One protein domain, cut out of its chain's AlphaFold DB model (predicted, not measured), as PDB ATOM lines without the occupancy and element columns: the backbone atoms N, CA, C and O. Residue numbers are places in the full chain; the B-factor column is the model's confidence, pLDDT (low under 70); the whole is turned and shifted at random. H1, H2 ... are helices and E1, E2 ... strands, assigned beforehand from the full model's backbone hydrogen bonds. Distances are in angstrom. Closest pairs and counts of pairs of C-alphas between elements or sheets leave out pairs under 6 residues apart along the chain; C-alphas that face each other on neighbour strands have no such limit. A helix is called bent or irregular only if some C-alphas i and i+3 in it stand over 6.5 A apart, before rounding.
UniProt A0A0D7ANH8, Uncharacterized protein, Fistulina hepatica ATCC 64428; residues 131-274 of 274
ATOM      1  N   TRP A 131     -64.269  99.019 102.478       89.56
ATOM      2  CA  TRP A 131     -64.110  98.793 103.907       89.56
ATOM      3  C   TRP A 131     -62.649  98.989 104.317       89.56
ATOM      4  O   TRP A 131     -61.727  98.346 103.803       89.56
ATOM      5  N   THR A 132     -62.438  99.868 105.297       90.94
ATOM      6  CA  THR A 132     -61.149 100.020 105.982       90.94
ATOM      7  C   THR A 132     -60.917  98.823 106.891       90.94
ATOM      8  O   THR A 132     -61.836  98.422 107.596       90.94
ATOM      9  N   ILE A 133     -59.690  98.299 106.936       91.81
ATOM     10  CA  ILE A 133     -59.318  97.168 107.798       91.81
ATOM     11  C   ILE A 133     -58.984  97.684 109.212       91.81
ATOM     12  O   ILE A 133     -57.952  98.336 109.400       91.81
ATOM     13  N   PRO A 134     -59.819  97.421 110.236       90.00
ATOM     14  CA  PRO A 134     -59.550  97.873 111.599       90.00
ATOM     15  C   PRO A 134     -58.376  97.118 112.242       90.00
ATOM     16  O   PRO A 134     -58.174  95.923 112.025       90.00
ATOM     17  N   GLN A 135     -57.640  97.783 113.139       88.69
ATOM     18  CA  GLN A 135     -56.557  97.132 113.891       88.69
ATOM     19  C   GLN A 135     -57.067  96.067 114.873       88.69
ATOM     20  O   GLN A 135     -56.394  95.063 115.086       88.69
ATOM     21  N   ASN A 136     -58.273  96.245 115.419       90.44
ATOM     22  CA  ASN A 136     -58.813  95.428 116.511       90.44
ATOM     23  C   ASN A 136     -59.922  94.461 116.063       90.44
ATOM     24  O   ASN A 136     -60.798  94.135 116.859       90.44
ATOM     25  N   VAL A 137     -59.917  94.007 114.805       88.19
ATOM     26  CA  VAL A 137     -60.865  92.962 114.383       88.19
ATOM     27  C   VAL A 137     -60.555  91.666 115.123       88.19
ATOM     28  O   VAL A 137     -59.404  91.215 115.149       88.19
ATOM     29  N   VAL A 138     -61.600  91.078 115.697       86.62
ATOM     30  CA  VAL A 138     -61.599  89.758 116.322       86.62
ATOM     31  C   VAL A 138     -62.792  89.004 115.749       86.62
ATOM     32  O   VAL A 138     -63.922  89.467 115.868       86.62
ATOM     33  N   ALA A 139     -62.541  87.866 115.111       81.56
ATOM     34  CA  ALA A 139     -63.593  86.939 114.723       81.56
ATOM     35  C   ALA A 139     -63.827  85.942 115.856       81.56
ATOM     36  O   ALA A 139     -62.937  85.679 116.668       81.56
ATOM     37  N   SER A 140     -65.033  85.380 115.898       78.56
ATOM     38  CA  SER A 140     -65.306  84.219 116.741       78.56
ATOM     39  C   SER A 140     -64.356  83.077 116.365       78.56
ATOM     40  O   SER A 140     -64.139  82.834 115.182       78.56
ATOM     41  N   ASN A 141     -63.835  82.337 117.348       74.69
ATOM     42  CA  ASN A 141     -63.037  81.120 117.120       74.69
ATOM     43  C   ASN A 141     -63.912  79.926 116.685       74.69
ATOM     44  O   ASN A 141     -63.653  78.782 117.061       74.69
ATOM     45  N   ASP A 142     -64.990  80.194 115.957       74.75
ATOM     46  CA  ASP A 142     -65.962  79.186 115.580       74.75
ATOM     47  C   ASP A 142     -65.362  78.295 114.488       74.75
ATOM     48  O   ASP A 142     -65.007  78.769 113.409       74.75
ATOM     49  N   THR A 143     -65.242  76.993 114.749       69.94
ATOM     50  CA  THR A 143     -64.596  76.034 113.829       69.94
ATOM     51  C   THR A 143     -65.431  75.739 112.580       69.94
ATOM     52  O   THR A 143     -65.095  74.849 111.807       69.94
ATOM     53  N   VAL A 144     -66.550  76.441 112.413       86.75
ATOM     54  CA  VAL A 144     -67.494  76.273 111.308       86.75
ATOM     55  C   VAL A 144     -67.011  77.008 110.052       86.75
ATOM     56  O   VAL A 144     -67.463  76.697 108.958       86.75
ATOM     57  N   TRP A 145     -66.087  77.963 110.166       90.25
ATOM     58  CA  TRP A 145     -65.576  78.699 109.009       90.25
ATOM     59  C   TRP A 145     -64.337  78.035 108.420       90.25
ATOM     60  O   TRP A 145     -63.352  77.798 109.122       90.25
ATOM     61  N   THR A 146     -64.361  77.782 107.116       93.12
ATOM     62  CA  THR A 146     -63.233  77.190 106.396       93.12
ATOM     63  C   THR A 146     -62.833  78.024 105.194       93.12
ATOM     64  O   THR A 146     -63.649  78.700 104.566       93.12
ATOM     65  N   LEU A 147     -61.535  77.979 104.895       92.81
ATOM     66  CA  LEU A 147     -60.930  78.566 103.707       92.81
ATOM     67  C   LEU A 147     -60.915  77.491 102.608       92.81
ATOM     68  O   LEU A 147     -60.035  76.627 102.643       92.81
ATOM     69  N   PRO A 148     -61.894  77.473 101.683       90.25
ATOM     70  CA  PRO A 148     -61.952  76.495 100.606       90.25
ATOM     71  C   PRO A 148     -60.669  76.491  99.769       90.25
ATOM     72  O   PRO A 148     -60.089  77.548  99.483       90.25
ATOM     73  N   GLY A 149     -60.249  75.292  99.355       88.56
ATOM     74  CA  GLY A 149     -59.294  75.139  98.261       88.56
ATOM     75  C   GLY A 149     -59.957  75.403  96.905       88.56
ATOM     76  O   GLY A 149     -61.162  75.620  96.821       88.56
ATOM     77  N   GLU A 150     -59.187  75.335  95.819       85.38
ATOM     78  CA  GLU A 150     -59.694  75.606  94.459       85.38
ATOM     79  C   GLU A 150     -60.917  74.760  94.089       85.38
ATOM     80  O   GLU A 150     -61.934  75.296  93.664       85.38
ATOM     81  N   ARG A 151     -60.859  73.446  94.333       85.25
ATOM     82  CA  ARG A 151     -61.981  72.543  94.029       85.25
ATOM     83  C   ARG A 151     -63.214  72.828  94.885       85.25
ATOM     84  O   ARG A 151     -64.335  72.676  94.423       85.25
ATOM     85  N   ASP A 152     -63.012  73.259  96.129       90.25
ATOM     86  CA  ASP A 152     -64.123  73.625  97.005       90.25
ATOM     87  C   ASP A 152     -64.804  74.923  96.537       90.25
ATOM     88  O   ASP A 152     -65.988  75.120  96.811       90.25
ATOM     89  N   LEU A 153     -64.076  75.816  95.851       91.44
ATOM     90  CA  LEU A 153     -64.637  77.044  95.281       91.44
ATOM     91  C   LEU A 153     -65.543  76.753  94.088       91.44
ATOM     92  O   LEU A 153     -66.610  77.354  94.004       91.44
ATOM     93  N   GLU A 154     -65.172  75.811  93.219       91.12
ATOM     94  CA  GLU A 154     -66.036  75.363  92.117       91.12
ATOM     95  C   GLU A 154     -67.386  74.854  92.644       91.12
ATOM     96  O   GLU A 154     -68.441  75.266  92.159       91.12
ATOM     97  N   ASP A 155     -67.366  74.047  93.708       92.06
ATOM     98  CA  ASP A 155     -68.581  73.572  94.376       92.06
ATOM     99  C   ASP A 155     -69.409  74.721  94.980       92.06
ATOM    100  O   ASP A 155     -70.645  74.693  94.944       92.06
ATOM    101  N   VAL A 156     -68.749  75.730  95.559       93.31
ATOM    102  CA  VAL A 156     -69.411  76.930  96.095       93.31
ATOM    103  C   VAL A 156     -70.067  77.729  94.969       93.31
ATOM    104  O   VAL A 156     -71.250  78.054  95.078       93.31
ATOM    105  N   TRP A 157     -69.355  77.989  93.871       93.25
ATOM    106  CA  TRP A 157     -69.880  78.709  92.708       93.25
ATOM    107  C   TRP A 157     -71.015  77.952  92.029       93.25
ATOM    108  O   TRP A 157     -72.017  78.560  91.651       93.25
ATOM    109  N   HIS A 158     -70.924  76.628  91.928       93.06
ATOM    110  CA  HIS A 158     -72.012  75.822  91.390       93.06
ATOM    111  C   HIS A 158     -73.283  75.957  92.245       93.06
ATOM    112  O   HIS A 158     -74.368  76.223  91.723       93.06
ATOM    113  N   LYS A 159     -73.163  75.846  93.576       93.62
ATOM    114  CA  LYS A 159     -74.305  76.020  94.491       93.62
ATOM    115  C   LYS A 159     -74.876  77.439  94.439       93.62
ATOM    116  O   LYS A 159     -76.096  77.585  94.410       93.62
ATOM    117  N   ASP A 160     -74.021  78.458  94.381       94.12
ATOM    118  CA  ASP A 160     -74.438  79.855  94.214       94.12
ATOM    119  C   ASP A 160     -75.208  80.056  92.902       94.12
ATOM    120  O   ASP A 160     -76.273  80.667  92.871       94.12
ATOM    121  N   SER A 161     -74.747  79.431  91.818       93.12
ATOM    122  CA  SER A 161     -75.412  79.491  90.513       93.12
ATOM    123  C   SER A 161     -76.834  78.923  90.552       93.12
ATOM    124  O   SER A 161     -77.741  79.464  89.913       93.12
ATOM    125  N   LEU A 162     -77.067  77.865  91.337       93.19
ATOM    126  CA  LEU A 162     -78.408  77.316  91.562       93.19
ATOM    127  C   LEU A 162     -79.310  78.278  92.350       93.19
ATOM    128  O   LEU A 162     -80.502  78.373  92.046       93.19
ATOM    129  N   LEU A 163     -78.762  79.006  93.326       93.69
ATOM    130  CA  LEU A 163     -79.501  80.025  94.077       93.69
ATOM    131  C   LEU A 163     -79.846  81.224  93.188       93.69
ATOM    132  O   LEU A 163     -81.015  81.589  93.089       93.69
ATOM    133  N   ILE A 164     -78.878  81.742  92.431       93.50
ATOM    134  CA  ILE A 164     -79.087  82.855  91.494       93.50
ATOM    135  C   ILE A 164     -80.159  82.513  90.457       93.50
ATOM    136  O   ILE A 164     -80.996  83.356  90.141       93.50
ATOM    137  N   ARG A 165     -80.186  81.274  89.944       93.69
ATOM    138  CA  ARG A 165     -81.250  80.801  89.037       93.69
ATOM    139  C   ARG A 165     -82.639  80.988  89.646       93.69
ATOM    140  O   ARG A 165     -83.543  81.470  88.962       93.69
ATOM    141  N   LYS A 166     -82.804  80.611  90.916       93.56
ATOM    142  CA  LYS A 166     -84.062  80.756  91.654       93.56
ATOM    143  C   LYS A 166     -84.399  82.230  91.891       93.56
ATOM    144  O   LYS A 166     -85.531  82.635  91.635       93.56
ATOM    145  N   ASP A 167     -83.423  83.022  92.320       93.88
ATOM    146  CA  ASP A 167     -83.631  84.421  92.697       93.88
ATOM    147  C   ASP A 167     -83.941  85.306  91.486       93.88
ATOM    148  O   ASP A 167     -84.861  86.121  91.537       93.88
ATOM    149  N   VAL A 168     -83.252  85.094  90.359       94.00
ATOM    150  CA  VAL A 168     -83.543  85.779  89.087       94.00
ATOM    151  C   VAL A 168     -84.985  85.533  88.654       94.00
ATOM    152  O   VAL A 168     -85.656  86.460  88.201       94.00
ATOM    153  N   PHE A 169     -85.473  84.299  88.804       93.62
ATOM    154  CA  PHE A 169     -86.845  83.962  88.448       93.62
ATOM    155  C   PHE A 169     -87.858  84.630  89.383       93.62
ATOM    156  O   PHE A 169     -88.742  85.344  88.912       93.62
ATOM    157  N   ALA A 170     -87.676  84.480  90.699       94.50
ATOM    158  CA  ALA A 170     -88.549  85.097  91.696       94.50
ATOM    159  C   ALA A 170     -88.602  86.629  91.543       94.50
ATOM    160  O   ALA A 170     -89.670  87.239  91.598       94.50
ATOM    161  N   TYR A 171     -87.460  87.268  91.271       94.81
ATOM    162  CA  TYR A 171     -87.402  88.713  91.051       94.81
ATOM    163  C   TYR A 171     -88.099  89.141  89.749       94.81
ATOM    164  O   TYR A 171     -88.733  90.201  89.704       94.81
ATOM    165  N   ALA A 172     -88.039  88.321  88.695       94.44
ATOM    166  CA  ALA A 172     -88.762  88.580  87.449       94.44
ATOM    167  C   ALA A 172     -90.286  88.517  87.642       94.44
ATOM    168  O   ALA A 172     -90.999  89.355  87.087       94.44
ATOM    169  N   GLU A 173     -90.788  87.595  88.469       94.06
ATOM    170  CA  GLU A 173     -92.211  87.537  88.846       94.06
ATOM    171  C   GLU A 173     -92.655  88.805  89.593       94.06
ATOM    172  O   GLU A 173     -93.731  89.344  89.329       94.06
ATOM    173  N   MET A 174     -91.795  89.339  90.468       95.31
ATOM    174  CA  MET A 174     -92.053  90.582  91.206       95.31
ATOM    175  C   MET A 174     -91.967  91.847  90.336       95.31
ATOM    176  O   MET A 174     -92.467  92.903  90.732       95.31
ATOM    177  N   THR A 175     -91.339  91.775  89.158       92.69
ATOM    178  CA  THR A 175     -91.078  92.933  88.286       92.69
ATOM    179  C   THR A 175     -91.591  92.718  86.855       92.69
ATOM    180  O   THR A 175     -90.830  92.791  85.891       92.69
ATOM    181  N   PRO A 176     -92.910  92.533  86.654       91.06
ATOM    182  CA  PRO A 176     -93.451  91.989  85.409       91.06
ATOM    183  C   PRO A 176     -93.246  92.840  84.150       91.06
ATOM    184  O   PRO A 176     -93.419  92.338  83.042       91.06
ATOM    185  N   SER A 177     -92.875  94.113  84.289       92.06
ATOM    186  CA  SER A 177     -92.562  95.009  83.170       92.06
ATOM    187  C   SER A 177     -91.089  94.995  82.749       92.06
ATOM    188  O   SER A 177     -90.734  95.647  81.763       92.06
ATOM    189  N   LYS A 178     -90.218  94.281  83.473       91.19
ATOM    190  CA  LYS A 178     -88.769  94.286  83.262       91.19
ATOM    191  C   LYS A 178     -88.256  92.883  82.947       91.19
ATOM    192  O   LYS A 178     -88.813  91.878  83.373       91.19
ATOM    193  N   ALA A 179     -87.186  92.832  82.160       91.25
ATOM    194  CA  ALA A 179     -86.360  91.638  82.074       91.25
ATOM    195  C   ALA A 179     -85.320  91.703  83.192       91.25
ATOM    196  O   ALA A 179     -84.729  92.760  83.421       91.25
ATOM    197  N   VAL A 180     -85.098  90.576  83.853       92.25
ATOM    198  CA  VAL A 180     -84.083  90.408  84.892       92.25
ATOM    199  C   VAL A 180     -82.991  89.529  84.313       92.25
ATOM    200  O   VAL A 180     -83.292  88.557  83.620       92.25
ATOM    201  N   PHE A 181     -81.732  89.874  84.565       91.00
ATOM    202  CA  PHE A 181     -80.607  89.074  84.109       91.00
ATOM    203  C   PHE A 181     -79.514  88.979  85.166       91.00
ATOM    204  O   PHE A 181     -79.375  89.872  85.998       91.00
ATOM    205  N   SER A 182     -78.738  87.897  85.123       89.50
ATOM    206  CA  SER A 182     -77.571  87.709  85.988       89.50
ATOM    207  C   SER A 182     -76.515  86.840  85.307       89.50
ATOM    208  O   SER A 182     -76.851  85.953  84.519       89.50
ATOM    209  N   TYR A 183     -75.245  87.092  85.627       87.12
ATOM    210  CA  TYR A 183     -74.140  86.202  85.281       87.12
ATOM    211  C   TYR A 183     -73.927  85.196  86.403       87.12
ATOM    212  O   TYR A 183     -73.780  85.556  87.580       87.12
ATOM    213  N   LEU A 184     -73.873  83.930  86.021       89.94
ATOM    214  CA  LEU A 184     -73.553  82.864  86.947       89.94
ATOM    215  C   LEU A 184     -72.041  82.831  87.204       89.94
ATOM    216  O   LEU A 184     -71.275  83.179  86.307       89.94
ATOM    217  N   PRO A 185     -71.605  82.526  88.434       89.75
ATOM    218  CA  PRO A 185     -70.186  82.398  88.761       89.75
ATOM    219  C   PRO A 185     -69.544  81.116  88.220       89.75
ATOM    220  O   PRO A 185     -68.316  81.054  88.173       89.75
ATOM    221  N   ASP A 186     -70.342  80.111  87.850       86.25
ATOM    222  CA  ASP A 186     -69.861  78.883  87.219       86.25
ATOM    223  C   ASP A 186     -69.423  79.109  85.757       86.25
ATOM    224  O   ASP A 186     -69.366  80.239  85.264       86.25
ATOM    225  N   ASP A 187     -68.999  78.028  85.094       82.25
ATOM    226  CA  ASP A 187     -68.548  78.031  83.696       82.25
ATOM    227  C   ASP A 187     -67.441  79.068  83.400       82.25
ATOM    228  O   ASP A 187     -67.443  79.751  82.374       82.25
ATOM    229  N   GLY A 188     -66.486  79.200  84.325       79.88
ATOM    230  CA  GLY A 188     -65.270  79.992  84.138       79.88
ATOM    231  C   GLY A 188     -65.385  81.483  84.477       79.88
ATOM    232  O   GLY A 188     -64.370  82.178  84.484       79.88
ATOM    233  N   VAL A 189     -66.576  82.000  84.813       82.81
ATOM    234  CA  VAL A 189     -66.759  83.436  85.116       82.81
ATOM    235  C   VAL A 189     -66.009  83.850  86.379       82.81
ATOM    236  O   VAL A 189     -65.235  84.811  86.359       82.81
ATOM    237  N   ALA A 190     -66.230  83.147  87.491       86.56
ATOM    238  CA  ALA A 190     -65.512  83.432  88.730       86.56
ATOM    239  C   ALA A 190     -64.042  82.989  88.640       86.56
ATOM    240  O   ALA A 190     -63.151  83.696  89.120       86.56
ATOM    241  N   GLU A 191     -63.782  81.876  87.951       86.50
ATOM    242  CA  GLU A 191     -62.436  81.350  87.722       86.50
ATOM    243  C   GLU A 191     -61.548  82.343  86.962       86.50
ATOM    244  O   GLU A 191     -60.383  82.513  87.314       86.50
ATOM    245  N   PHE A 192     -62.085  83.071  85.977       85.12
ATOM    246  CA  PHE A 192     -61.320  84.063  85.219       85.12
ATOM    247  C   PHE A 192     -60.680  85.122  86.124       85.12
ATOM    248  O   PHE A 192     -59.517  85.478  85.929       85.12
ATOM    249  N   LEU A 193     -61.403  85.624  87.132       85.25
ATOM    250  CA  LEU A 193     -60.881  86.644  88.053       85.25
ATOM    251  C   LEU A 193     -59.718  86.116  88.893       85.25
ATOM    252  O   LEU A 193     -58.771  86.853  89.182       85.25
ATOM    253  N   TYR A 194     -59.785  84.840  89.253       86.00
ATOM    254  CA  TYR A 194     -58.735  84.145  89.973       86.00
ATOM    255  C   TYR A 194     -57.519  83.850  89.081       86.00
ATOM    256  O   TYR A 194     -56.392  84.236  89.407       86.00
ATOM    257  N   ALA A 195     -57.747  83.223  87.926       87.00
ATOM    258  CA  ALA A 195     -56.716  82.883  86.952       87.00
ATOM    259  C   ALA A 195     -55.958  84.135  86.487       87.00
ATOM    260  O   ALA A 195     -54.727  84.140  86.415       87.00
ATOM    261  N   ARG A 196     -56.687  85.238  86.269       86.56
ATOM    262  CA  ARG A 196     -56.116  86.554  85.978       86.56
ATOM    263  C   ARG A 196     -55.152  87.011  87.066       86.56
ATOM    264  O   ARG A 196     -54.079  87.503  86.728       86.56
ATOM    265  N   TYR A 197     -55.516  86.900  88.341       88.06
ATOM    266  CA  TYR A 197     -54.626  87.335  89.416       88.06
ATOM    267  C   TYR A 197     -53.374  86.454  89.495       88.06
ATOM    268  O   TYR A 197     -52.265  86.983  89.498       88.06
ATOM    269  N   LYS A 198     -53.520  85.124  89.452       88.44
ATOM    270  CA  LYS A 198     -52.380  84.188  89.450       88.44
ATOM    271  C   LYS A 198     -51.396  84.433  88.317       88.44
ATOM    272  O   LYS A 198     -50.187  84.391  88.522       88.44
ATOM    273  N   LEU A 199     -51.914  84.705  87.124       86.44
ATOM    274  CA  LEU A 199     -51.097  85.044  85.966       86.44
ATOM    275  C   LEU A 199     -50.271  86.316  86.210       86.44
ATOM    276  O   LEU A 199     -49.140  86.423  85.742       86.44
ATOM    277  N   MET A 200     -50.832  87.274  86.952       83.56
ATOM    278  CA  MET A 200     -50.178  88.538  87.288       83.56
ATOM    279  C   MET A 200     -49.244  88.464  88.495       83.56
ATOM    280  O   MET A 200     -48.306  89.256  88.572       83.56
ATOM    281  N   ARG A 201     -49.496  87.535  89.419       86.31
ATOM    282  CA  ARG A 201     -48.701  87.264  90.622       86.31
ATOM    283  C   ARG A 201     -48.398  85.772  90.732       86.31
ATOM    284  O   ARG A 201     -48.963  85.092  91.593       86.31
ATOM    285  N   PRO A 202     -47.501  85.241  89.887       85.12
ATOM    286  CA  PRO A 202     -47.106  83.838  89.983       85.12
ATOM    287  C   PRO A 202     -46.411  83.509  91.317       85.12
ATOM    288  O   PRO A 202     -46.310  82.344  91.683       85.12
ATOM    289  N   ASP A 203     -45.943  84.530  92.038       87.44
ATOM    290  CA  ASP A 203     -45.281  84.477  93.340       87.44
ATOM    291  C   ASP A 203     -46.220  84.720  94.539       87.44
ATOM    292  O   ASP A 203     -45.748  84.797  95.674       87.44
ATOM    293  N   THR A 204     -47.534  84.845  94.316       86.38
ATOM    294  CA  THR A 204     -48.494  85.100  95.400       86.38
ATOM    295  C   THR A 204     -48.470  84.008  96.475       86.38
ATOM    296  O   THR A 204     -48.384  82.814  96.189       86.38
ATOM    297  N   THR A 205     -48.598  84.424  97.736       84.19
ATOM    298  CA  THR A 205     -48.750  83.530  98.895       84.19
ATOM    299  C   THR A 205     -50.214  83.316  99.284       84.19
ATOM    300  O   THR A 205     -50.501  82.605 100.249       84.19
ATOM    301  N   VAL A 206     -51.153  83.931  98.557       85.38
ATOM    302  CA  VAL A 206     -52.589  83.772  98.791       85.38
ATOM    303  C   VAL A 206     -53.012  82.375  98.340       85.38
ATOM    304  O   VAL A 206     -53.047  82.065  97.150       85.38
ATOM    305  N   VAL A 207     -53.326  81.519  99.313       85.00
ATOM    306  CA  VAL A 207     -53.688  80.107  99.086       85.00
ATOM    307  C   VAL A 207     -55.196  79.857  99.040       85.00
ATOM    308  O   VAL A 207     -55.613  78.757  98.687       85.00
ATOM    309  N   SER A 208     -56.017  80.850  99.392       91.56
ATOM    310  CA  SER A 208     -57.476  80.738  99.373       91.56
ATOM    311  C   SER A 208     -58.138  82.016  98.861       91.56
ATOM    312  O   SER A 208     -57.653  83.124  99.090       91.56
ATOM    313  N   TRP A 209     -59.257  81.826  98.166       94.31
ATOM    314  CA  TRP A 209     -60.006  82.854  97.429       94.31
ATOM    315  C   TRP A 209     -61.460  82.927  97.877       94.31
ATOM    316  O   TRP A 209     -62.326  83.457  97.180       94.31
ATOM    317  N   GLY A 210     -61.740  82.353  99.040       95.56
ATOM    318  CA  GLY A 210     -63.052  82.382  99.633       95.56
ATOM    319  C   GLY A 210     -63.026  81.963 101.085       95.56
ATOM    320  O   GLY A 210     -62.017  81.511 101.622       95.56
ATOM    321  N   ILE A 211     -64.174  82.126 101.716       95.56
ATOM    322  CA  ILE A 211     -64.481  81.598 103.030       95.56
ATOM    323  C   ILE A 211     -65.913  81.092 102.996       95.56
ATOM    324  O   ILE A 211     -66.783  81.736 102.411       95.56
ATOM    325  N   LYS A 212     -66.166  79.939 103.606       95.12
ATOM    326  CA  LYS A 212     -67.509  79.367 103.712       95.12
ATOM    327  C   LYS A 212     -67.783  78.904 105.133       95.12
ATOM    328  O   LYS A 212     -66.859  78.580 105.878       95.12
ATOM    329  N   LYS A 213     -69.062  78.862 105.488       92.75
ATOM    330  CA  LYS A 213     -69.552  78.277 106.733       92.75
ATOM    331  C   LYS A 213     -69.960  76.824 106.471       92.75
ATOM    332  O   LYS A 213     -70.963  76.569 105.806       92.75
ATOM    333  N   ASP A 214     -69.204  75.870 107.003       85.50
ATOM    334  CA  ASP A 214     -69.483  74.433 106.941       85.50
ATOM    335  C   ASP A 214     -70.540  74.038 107.988       85.50
ATOM    336  O   ASP A 214     -70.276  73.328 108.956       85.50
ATOM    337  N   ALA A 215     -71.766  74.532 107.825       76.56
ATOM    338  CA  ALA A 215     -72.887  74.150 108.678       76.56
ATOM    339  C   ALA A 215     -73.701  73.013 108.038       76.56
ATOM    340  O   ALA A 215     -74.090  73.077 106.869       76.56
ATOM    341  N   SER A 216     -74.002  71.970 108.815       60.12
ATOM    342  CA  SER A 216     -74.834  70.847 108.378       60.12
ATOM    343  C   SER A 216     -76.288  71.290 108.169       60.12
ATOM    344  O   SER A 216     -77.080  71.376 109.102       60.12
ATOM    345  N   GLY A 217     -76.651  71.568 106.915       64.75
ATOM    346  CA  GLY A 217     -78.037  71.824 106.505       64.75
ATOM    347  C   GLY A 217     -78.514  73.278 106.605       64.75
ATOM    348  O   GLY A 217     -79.702  73.518 106.401       64.75
ATOM    349  N   ALA A 218     -77.629  74.237 106.889       62.62
ATOM    350  CA  ALA A 218     -77.961  75.662 106.827       62.62
ATOM    351  C   ALA A 218     -77.948  76.192 105.379       62.62
ATOM    352  O   ALA A 218     -77.401  75.559 104.472       62.62
ATOM    353  N   SER A 219     -78.545  77.370 105.170       83.44
ATOM    354  CA  SER A 219     -78.379  78.154 103.942       83.44
ATOM    355  C   SER A 219     -76.896  78.323 103.612       83.44
ATOM    356  O   SER A 219     -76.080  78.503 104.513       83.44
ATOM    357  N   LEU A 220     -76.553  78.263 102.325       90.94
ATOM    358  CA  LEU A 220     -75.190  78.491 101.854       90.94
ATOM    359  C   LEU A 220     -74.713  79.874 102.334       90.94
ATOM    360  O   LEU A 220     -75.287  80.879 101.926       90.94
ATOM    361  N   THR A 221     -73.681  79.910 103.180       94.00
ATOM    362  CA  THR A 221     -73.057  81.149 103.662       94.00
ATOM    363  C   THR A 221     -71.589  81.161 103.249       94.00
ATOM    364  O   THR A 221     -70.815  80.302 103.683       94.00
ATOM    365  N   PHE A 222     -71.199  82.112 102.401       95.81
ATOM    366  CA  PHE A 222     -69.832  82.258 101.910       95.81
ATOM    367  C   PHE A 222     -69.531  83.677 101.413       95.81
ATOM    368  O   PHE A 222     -70.425  84.477 101.133       95.81
ATOM    369  N   ALA A 223     -68.244  83.947 101.226       96.38
ATOM    370  CA  ALA A 223     -67.766  85.013 100.363       96.38
ATOM    371  C   ALA A 223     -66.591  84.507  99.521       96.38
ATOM    372  O   ALA A 223     -65.809  83.680  99.991       96.38
ATOM    373  N   THR A 224     -66.458  85.000  98.292       96.25
ATOM    374  CA  THR A 224     -65.253  84.806  97.470       96.25
ATOM    375  C   THR A 224     -64.654  86.142  97.088       96.25
ATOM    376  O   THR A 224     -65.357  87.151  97.020       96.25
ATOM    377  N   TRP A 225     -63.357  86.158  96.817       95.38
ATOM    378  CA  TRP A 225     -62.629  87.366  96.457       95.38
ATOM    379  C   TRP A 225     -61.547  87.079  95.421       95.38
ATOM    380  O   TRP A 225     -61.176  85.940  95.159       95.38
ATOM    381  N   THR A 226     -61.032  88.153  94.839       93.06
ATOM    382  CA  THR A 226     -59.736  88.207  94.164       93.06
ATOM    383  C   THR A 226     -58.895  89.303  94.821       93.06
ATOM    384  O   THR A 226     -59.342  89.952  95.768       93.06
ATOM    385  N   ALA A 227     -57.673  89.507  94.351       91.50
ATOM    386  CA  ALA A 227     -56.848  90.629  94.761       91.50
ATOM    387  C   ALA A 227     -56.607  91.550  93.563       91.50
ATOM    388  O   ALA A 227     -56.405  91.096  92.435       91.50
ATOM    389  N   ASP A 228     -56.653  92.856  93.803       87.19
ATOM    390  CA  ASP A 228     -56.273  93.863  92.824       87.19
ATOM    391  C   ASP A 228     -54.929  94.476  93.206       87.19
ATOM    392  O   ASP A 228     -54.670  94.791  94.370       87.19
ATOM    393  N   LEU A 229     -54.060  94.617  92.208       83.56
ATOM    394  CA  LEU A 229     -52.707  95.119  92.405       83.56
ATOM    395  C   LEU A 229     -52.698  96.628  92.241       83.56
ATOM    396  O   LEU A 229     -52.937  97.144  91.147       83.56
ATOM    397  N   VAL A 230     -52.335  97.327  93.309       80.00
ATOM    398  CA  VAL A 230     -52.142  98.771  93.282       80.00
ATOM    399  C   VAL A 230     -50.650  99.062  93.269       80.00
ATOM    400  O   VAL A 230     -49.950  98.938  94.271       80.00
ATOM    401  N   GLU A 231     -50.140  99.466  92.108       76.62
ATOM    402  CA  GLU A 231     -48.752  99.906  91.968       76.62
ATOM    403  C   GLU A 231     -48.648 101.425  92.162       76.62
ATOM    404  O   GLU A 231     -49.201 102.227  91.398       76.62
ATOM    405  N   SER A 232     -47.902 101.848  93.186       71.81
ATOM    406  CA  SER A 232     -47.629 103.260  93.459       71.81
ATOM    407  C   SER A 232     -46.150 103.489  93.769       71.81
ATOM    408  O   SER A 232     -45.616 102.963  94.738       71.81
ATOM    409  N   SER A 233     -45.481 104.300  92.944       67.31
ATOM    410  CA  SER A 233     -44.149 104.863  93.225       67.31
ATOM    411  C   SER A 233     -43.093 103.861  93.733       67.31
ATOM    412  O   SER A 233     -42.312 104.192  94.620       67.31
ATOM    413  N   GLY A 234     -43.059 102.647  93.175       71.88
ATOM    414  CA  GLY A 234     -42.084 101.608  93.536       71.88
ATOM    415  C   GLY A 234     -42.521 100.641  94.642       71.88
ATOM    416  O   GLY A 234     -41.812  99.672  94.884       71.88
ATOM    417  N   ASN A 235     -43.692 100.848  95.251       76.94
ATOM    418  CA  ASN A 235     -44.337  99.875  96.129       76.94
ATOM    419  C   ASN A 235     -45.593  99.317  95.452       76.94
ATOM    420  O   ASN A 235     -46.377 100.065  94.862       76.94
ATOM    421  N   SER A 236     -45.800  98.010  95.569       79.69
ATOM    422  CA  SER A 236     -47.066  97.373  95.218       79.69
ATOM    423  C   SER A 236     -47.824  97.021  96.492       79.69
ATOM    424  O   SER A 236     -47.281  96.286  97.318       79.69
ATOM    425  N   SER A 237     -49.046  97.525  96.642       86.25
ATOM    426  CA  SER A 237     -50.010  97.028  97.625       86.25
ATOM    427  C   SER A 237     -51.076  96.181  96.934       86.25
ATOM    428  O   SER A 237     -51.217  96.198  95.707       86.25
ATOM    429  N   GLU A 238     -51.791  95.390  97.724       91.12
ATOM    430  CA  GLU A 238     -52.889  94.561  97.244       91.12
ATOM    431  C   GLU A 238     -54.168  94.956  97.968       91.12
ATOM    432  O   GLU A 238     -54.176  95.133  99.188       91.12
ATOM    433  N   ASN A 239     -55.250  95.088  97.213       91.75
ATOM    434  CA  ASN A 239     -56.588  95.256  97.758       91.75
ATOM    435  C   ASN A 239     -57.356  93.956  97.561       91.75
ATOM    436  O   ASN A 239     -57.332  93.387  96.472       91.75
ATOM    437  N   MET A 240     -58.076  93.506  98.583       94.75
ATOM    438  CA  MET A 240     -59.060  92.447  98.400       94.75
ATOM    439  C   MET A 240     -60.239  93.017  97.615       94.75
ATOM    440  O   MET A 240     -60.804  94.034  98.011       94.75
ATOM    441  N   LEU A 241     -60.632  92.354  96.536       93.38
ATOM    442  CA  LEU A 241     -61.875  92.624  95.826       93.38
ATOM    443  C   LEU A 241     -62.818  91.450  96.068       93.38
ATOM    444  O   LEU A 241     -62.641  90.383  95.482       93.38
ATOM    445  N   VAL A 242     -63.802  91.638  96.939       94.50
ATOM    446  CA  VAL A 242     -64.865  90.663  97.169       94.50
ATOM    447  C   VAL A 242     -65.707  90.572  95.902       94.50
ATOM    448  O   VAL A 242     -66.236  91.562  95.412       94.50
ATOM    449  N   THR A 243     -65.789  89.373  95.338       91.62
ATOM    450  CA  THR A 243     -66.462  89.118  94.060       91.62
ATOM    451  C   THR A 243     -67.867  88.569  94.253       91.62
ATOM    452  O   THR A 243     -68.721  88.749  93.385       91.62
ATOM    453  N   ARG A 244     -68.109  87.869  95.370       93.00
ATOM    454  CA  ARG A 244     -69.389  87.237  95.711       93.00
ATOM    455  C   ARG A 244     -69.574  87.237  97.222       93.00
ATOM    456  O   ARG A 244     -68.628  86.949  97.953       93.00
ATOM    457  N   ILE A 245     -70.802  87.485  97.668       94.25
ATOM    458  CA  ILE A 245     -71.243  87.292  99.050       94.25
ATOM    459  C   ILE A 245     -72.617  86.635  98.996       94.25
ATOM    460  O   ILE A 245     -73.517  87.158  98.344       94.25
ATOM    461  N   GLN A 246     -72.781  85.533  99.720       93.94
ATOM    462  CA  GLN A 246     -74.080  84.940 100.009       93.94
ATOM    463  C   GLN A 246     -74.140  84.680 101.507       93.94
ATOM    464  O   GLN A 246     -73.309  83.955 102.047       93.94
ATOM    465  N   THR A 247     -75.095  85.289 102.197       93.25
ATOM    466  CA  THR A 247     -75.231  85.169 103.653       93.25
ATOM    467  C   THR A 247     -76.613  85.634 104.091       93.25
ATOM    468  O   THR A 247     -77.268  86.401 103.382       93.25
ATOM    469  N   SER A 248     -77.053  85.206 105.274       91.50
ATOM    470  CA  SER A 248     -78.132  85.893 105.985       91.50
ATOM    471  C   SER A 248     -77.609  87.181 106.631       91.50
ATOM    472  O   SER A 248     -76.400  87.348 106.813       91.50
ATOM    473  N   GLU A 249     -78.522  88.075 107.013       89.81
ATOM    474  CA  GLU A 249     -78.191  89.284 107.780       89.81
ATOM    475  C   GLU A 249     -77.512  88.936 109.116       89.81
ATOM    476  O   GLU A 249     -76.518  89.553 109.481       89.81
ATOM    477  N   GLU A 250     -77.981  87.876 109.783       89.44
ATOM    478  CA  GLU A 250     -77.428  87.377 111.052       89.44
ATOM    479  C   GLU A 250     -75.987  86.856 110.921       89.44
ATOM    480  O   GLU A 250     -75.181  87.020 111.836       89.44
ATOM    481  N   ASP A 251     -75.656  86.230 109.789       90.25
ATOM    482  CA  ASP A 251     -74.318  85.686 109.537       90.25
ATOM    483  C   ASP A 251     -73.351  86.722 108.930       90.25
ATOM    484  O   ASP A 251     -72.138  86.490 108.921       90.25
ATOM    485  N   PHE A 252     -73.846  87.864 108.434       91.12
ATOM    486  CA  PHE A 252     -73.005  88.861 107.771       91.12
ATOM    487  C   PHE A 252     -72.103  89.621 108.755       91.12
ATOM    488  O   PHE A 252     -70.875  89.532 108.667       91.12
ATOM    489  N   ASP A 253     -72.704  90.339 109.704       85.75
ATOM    490  CA  ASP A 253     -72.019  91.152 110.718       85.75
ATOM    491  C   ASP A 253     -72.515  90.714 112.108       85.75
ATOM    492  O   ASP A 253     -73.717  90.805 112.371       85.75
ATOM    493  N   PRO A 254     -71.644  90.189 112.997       83.31
ATOM    494  CA  PRO A 254     -70.177  90.294 112.984       83.31
ATOM    495  C   PRO A 254     -69.407  89.108 112.405       83.31
ATOM    496  O   PRO A 254     -68.178  89.135 112.420       83.31
ATOM    497  N   ALA A 255     -70.063  88.045 111.937       90.31
ATOM    498  CA  ALA A 255     -69.356  86.798 111.652       90.31
ATOM    499  C   ALA A 255     -68.558  86.829 110.333       90.31
ATOM    500  O   ALA A 255     -67.323  86.827 110.377       90.31
ATOM    501  N   LEU A 256     -69.218  86.853 109.171       93.38
ATOM    502  CA  LEU A 256     -68.547  86.776 107.866       93.38
ATOM    503  C   LEU A 256     -67.592  87.956 107.634       93.38
ATOM    504  O   LEU A 256     -66.438  87.759 107.245       93.38
ATOM    505  N   LEU A 257     -68.051  89.177 107.925       93.56
ATOM    506  CA  LEU A 257     -67.265  90.391 107.712       93.56
ATOM    507  C   LEU A 257     -65.977  90.398 108.549       93.56
ATOM    508  O   LEU A 257     -64.913  90.741 108.032       93.56
ATOM    509  N   ALA A 258     -66.024  89.961 109.814       93.69
ATOM    510  CA  ALA A 258     -64.820  89.890 110.640       93.69
ATOM    511  C   ALA A 258     -63.785  88.914 110.065       93.69
ATOM    512  O   ALA A 258     -62.594  89.228 110.055       93.69
ATOM    513  N   HIS A 259     -64.217  87.762 109.546       94.56
ATOM    514  CA  HIS A 259     -63.294  86.805 108.937       94.56
ATOM    515  C   HIS A 259     -62.652  87.344 107.652       94.56
ATOM    516  O   HIS A 259     -61.445  87.177 107.471       94.56
ATOM    517  N   LEU A 260     -63.416  88.039 106.800       94.62
ATOM    518  CA  LEU A 260     -62.882  88.701 105.602       94.62
ATOM    519  C   LEU A 260     -61.802  89.729 105.961       94.62
ATOM    520  O   LEU A 260     -60.698  89.702 105.415       94.62
ATOM    521  N   LEU A 261     -62.090  90.600 106.932       95.06
ATOM    522  CA  LEU A 261     -61.151  91.633 107.377       95.06
ATOM    523  C   LEU A 261     -59.898  91.031 108.034       95.06
ATOM    524  O   LEU A 261     -58.793  91.542 107.841       95.06
ATOM    525  N   LEU A 262     -60.040  89.935 108.787       93.94
ATOM    526  CA  LEU A 262     -58.902  89.211 109.356       93.94
ATOM    527  C   LEU A 262     -58.024  88.568 108.290       93.94
ATOM    528  O   LEU A 262     -56.800  88.654 108.401       93.94
ATOM    529  N   PHE A 263     -58.632  87.947 107.276       94.81
ATOM    530  CA  PHE A 263     -57.899  87.372 106.154       94.81
ATOM    531  C   PHE A 263     -57.110  88.459 105.421       94.81
ATOM    532  O   PHE A 263     -55.896  88.332 105.257       94.81
ATOM    533  N   ALA A 264     -57.772  89.565 105.062       94.56
ATOM    534  CA  ALA A 264     -57.136  90.701 104.400       94.56
ATOM    535  C   ALA A 264     -55.943  91.229 105.215       94.56
ATOM    536  O   ALA A 264     -54.846  91.404 104.684       94.56
ATOM    537  N   ARG A 265     -56.119  91.386 106.536       93.88
ATOM    538  CA  ARG A 265     -55.046  91.801 107.450       93.88
ATOM    539  C   ARG A 265     -53.887  90.805 107.485       93.88
ATOM    540  O   ARG A 265     -52.734  91.223 107.462       93.88
ATOM    541  N   HIS A 266     -54.174  89.505 107.566       93.44
ATOM    542  CA  HIS A 266     -53.148  88.459 107.607       93.44
ATOM    543  C   HIS A 266     -52.273  88.474 106.347       93.44
ATOM    544  O   HIS A 266     -51.056  88.329 106.439       93.44
ATOM    545  N   HIS A 267     -52.883  88.744 105.193       92.12
ATOM    546  CA  HIS A 267     -52.201  88.846 103.904       92.12
ATOM    547  C   HIS A 267     -51.687  90.258 103.579       92.12
ATOM    548  O   HIS A 267     -51.286  90.513 102.450       92.12
ATOM    549  N   SER A 268     -51.637  91.168 104.561       92.38
ATOM    550  CA  SER A 268     -51.139  92.546 104.387       92.38
ATOM    551  C   SER A 268     -51.833  93.325 103.261       92.38
ATOM    552  O   SER A 268     -51.231  94.207 102.648       92.38
ATOM    553  N   MET A 269     -53.101  93.009 102.995       92.69
ATOM    554  CA  MET A 269     -53.919  93.763 102.052       92.69
ATOM    555  C   MET A 269     -54.265  95.123 102.665       92.69
ATOM    556  O   MET A 269     -54.459  95.241 103.876       92.69
ATOM    557  N   GLU A 270     -54.319  96.164 101.839       91.19
ATOM    558  CA  GLU A 270     -54.518  97.541 102.305       91.19
ATOM    559  C   GLU A 270     -56.001  97.827 102.579       91.19
ATOM    560  O   GLU A 270     -56.343  98.524 103.539       91.19
ATOM    561  N   ARG A 271     -56.887  97.291 101.730       92.94
ATOM    562  CA  ARG A 271     -58.335  97.547 101.756       92.94
ATOM    563  C   ARG A 271     -59.121  96.319 101.322       92.94
ATOM    564  O   ARG A 271     -58.583  95.437 100.651       92.94
ATOM    565  N   VAL A 272     -60.409  96.314 101.660       93.25
ATOM    566  CA  VAL A 272     -61.387  95.368 101.117       93.25
ATOM    567  C   VAL A 272     -62.450  96.159 100.359       93.25
ATOM    568  O   VAL A 272     -63.092  97.026 100.942       93.25
ATOM    569  N   GLY A 273     -62.605  95.897  99.066       88.94
ATOM    570  CA  GLY A 273     -63.661  96.453  98.221       88.94
ATOM    571  C   GLY A 273     -64.672  95.385  97.808       88.94
ATOM    572  O   GLY A 273     -64.346  94.197  97.839       88.94
ATOM    573  N   GLY A 274     -65.871  95.797  97.405       78.62
ATOM    574  CA  GLY A 274     -66.940  94.935  96.886       78.62
ATOM    575  C   GLY A 274     -67.867  95.684  95.945       78.62
ATOM    576  O   GLY A 274     -67.975  96.922  96.107       78.62
TER     577      GLY A 274
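What this domain is: This is residues 131 to 274 of the 274 residues of an uncharacterized protein of Fistulina hepatica ATCC 64428 (UniProt A0A0D7ANH8). A twisted sheet of four strands, built mainly on the long hairpin E3 and E4, curls round helix H3 on one face, while H2 and the first part of H1 cover the other face. The far part of H1 runs past the sheet; residues 173 to 178 stick out at one end of the longest axis and the hairpin's tip, residues 231 to 236, at the other. The printed part has 144 residues with three named helices and five named strands, in the order H1 E1 H2 E2 E3 E4 H3 E5, of mixed class; the sheet, E2 E3 E4 E5, is mixed. It is compact, with a radius of gyration of the C-alphas of 16.4 A, yet elongated, spanning 52 by 33 by 29 A.

How they stand to each other: Residues 131 to 132 pair antiparallel with residues 271 to 272 of E5, residues 271 to 273, and residues 145 to 146 with residues 212 to 213 of E2, residues 210 to 213. H1, residues 150 to 174, is on the sheet at a height of 9.5 A and runs across the strands, at 74 degrees to E2 on the local plane. E1, residues 180 to 182, pairs with no named strand; its closest C-alphas to H1 are those of Val 180 and Ala 172, 5.6 A apart. H2, residues 189 to 200, is on the same face as H1, 8.7 A high, over E3, residues 222 to 232; their closest C-alphas are those of Tyr 194 and Thr 226, 5.9 A. H1 and H2 are close but not clearly touching: their closest C-alphas, of Trp 157 and Ala 190, are 7.6 A apart. E2, E3 and E4, residues 235 to 246, form a meander, each strand the antiparallel neighbour of the one before, in two hairpins; N 211 and O 223 are 2.8 A apart, as are N 228 and O 239, within hydrogen-bond range. H3, residues 249 to 266, is on the opposite face; its closest C-alpha pair with E4 is Ala 264 and Met 240, 6.5 A. E4, H3 and E5 form a strand-helix-strand unit, two parallel strands joined through a helix, with a right-handed crossover; N 240 and O 271 are 2.9 A apart. Every O i to N i+4 pair is within range in H1, against 6 of 8 in H2 and 10 of 14 in H3.

Where its parts are: H1 begins at C-alpha 150 (-59.694, 75.606, 94.459) and is 35.8 A long; H2 is 17.5 A. E3 is 31.7 A and E4 33.5 A. H3, 25.1 A, is irregular, C-alphas 251 and 254 being 7.1 A apart, with a kink of 34 degrees near residue 256. E5 ends at C-alpha 273 (-63.661, 96.453, 98.221).

The domain as a whole: The C-alphas farthest apart are those of Pro 176 and Gly 234, 52.9 A. The printed part has no cut and no long link. Confidence is low at residues 143, 216 to 218 and 233.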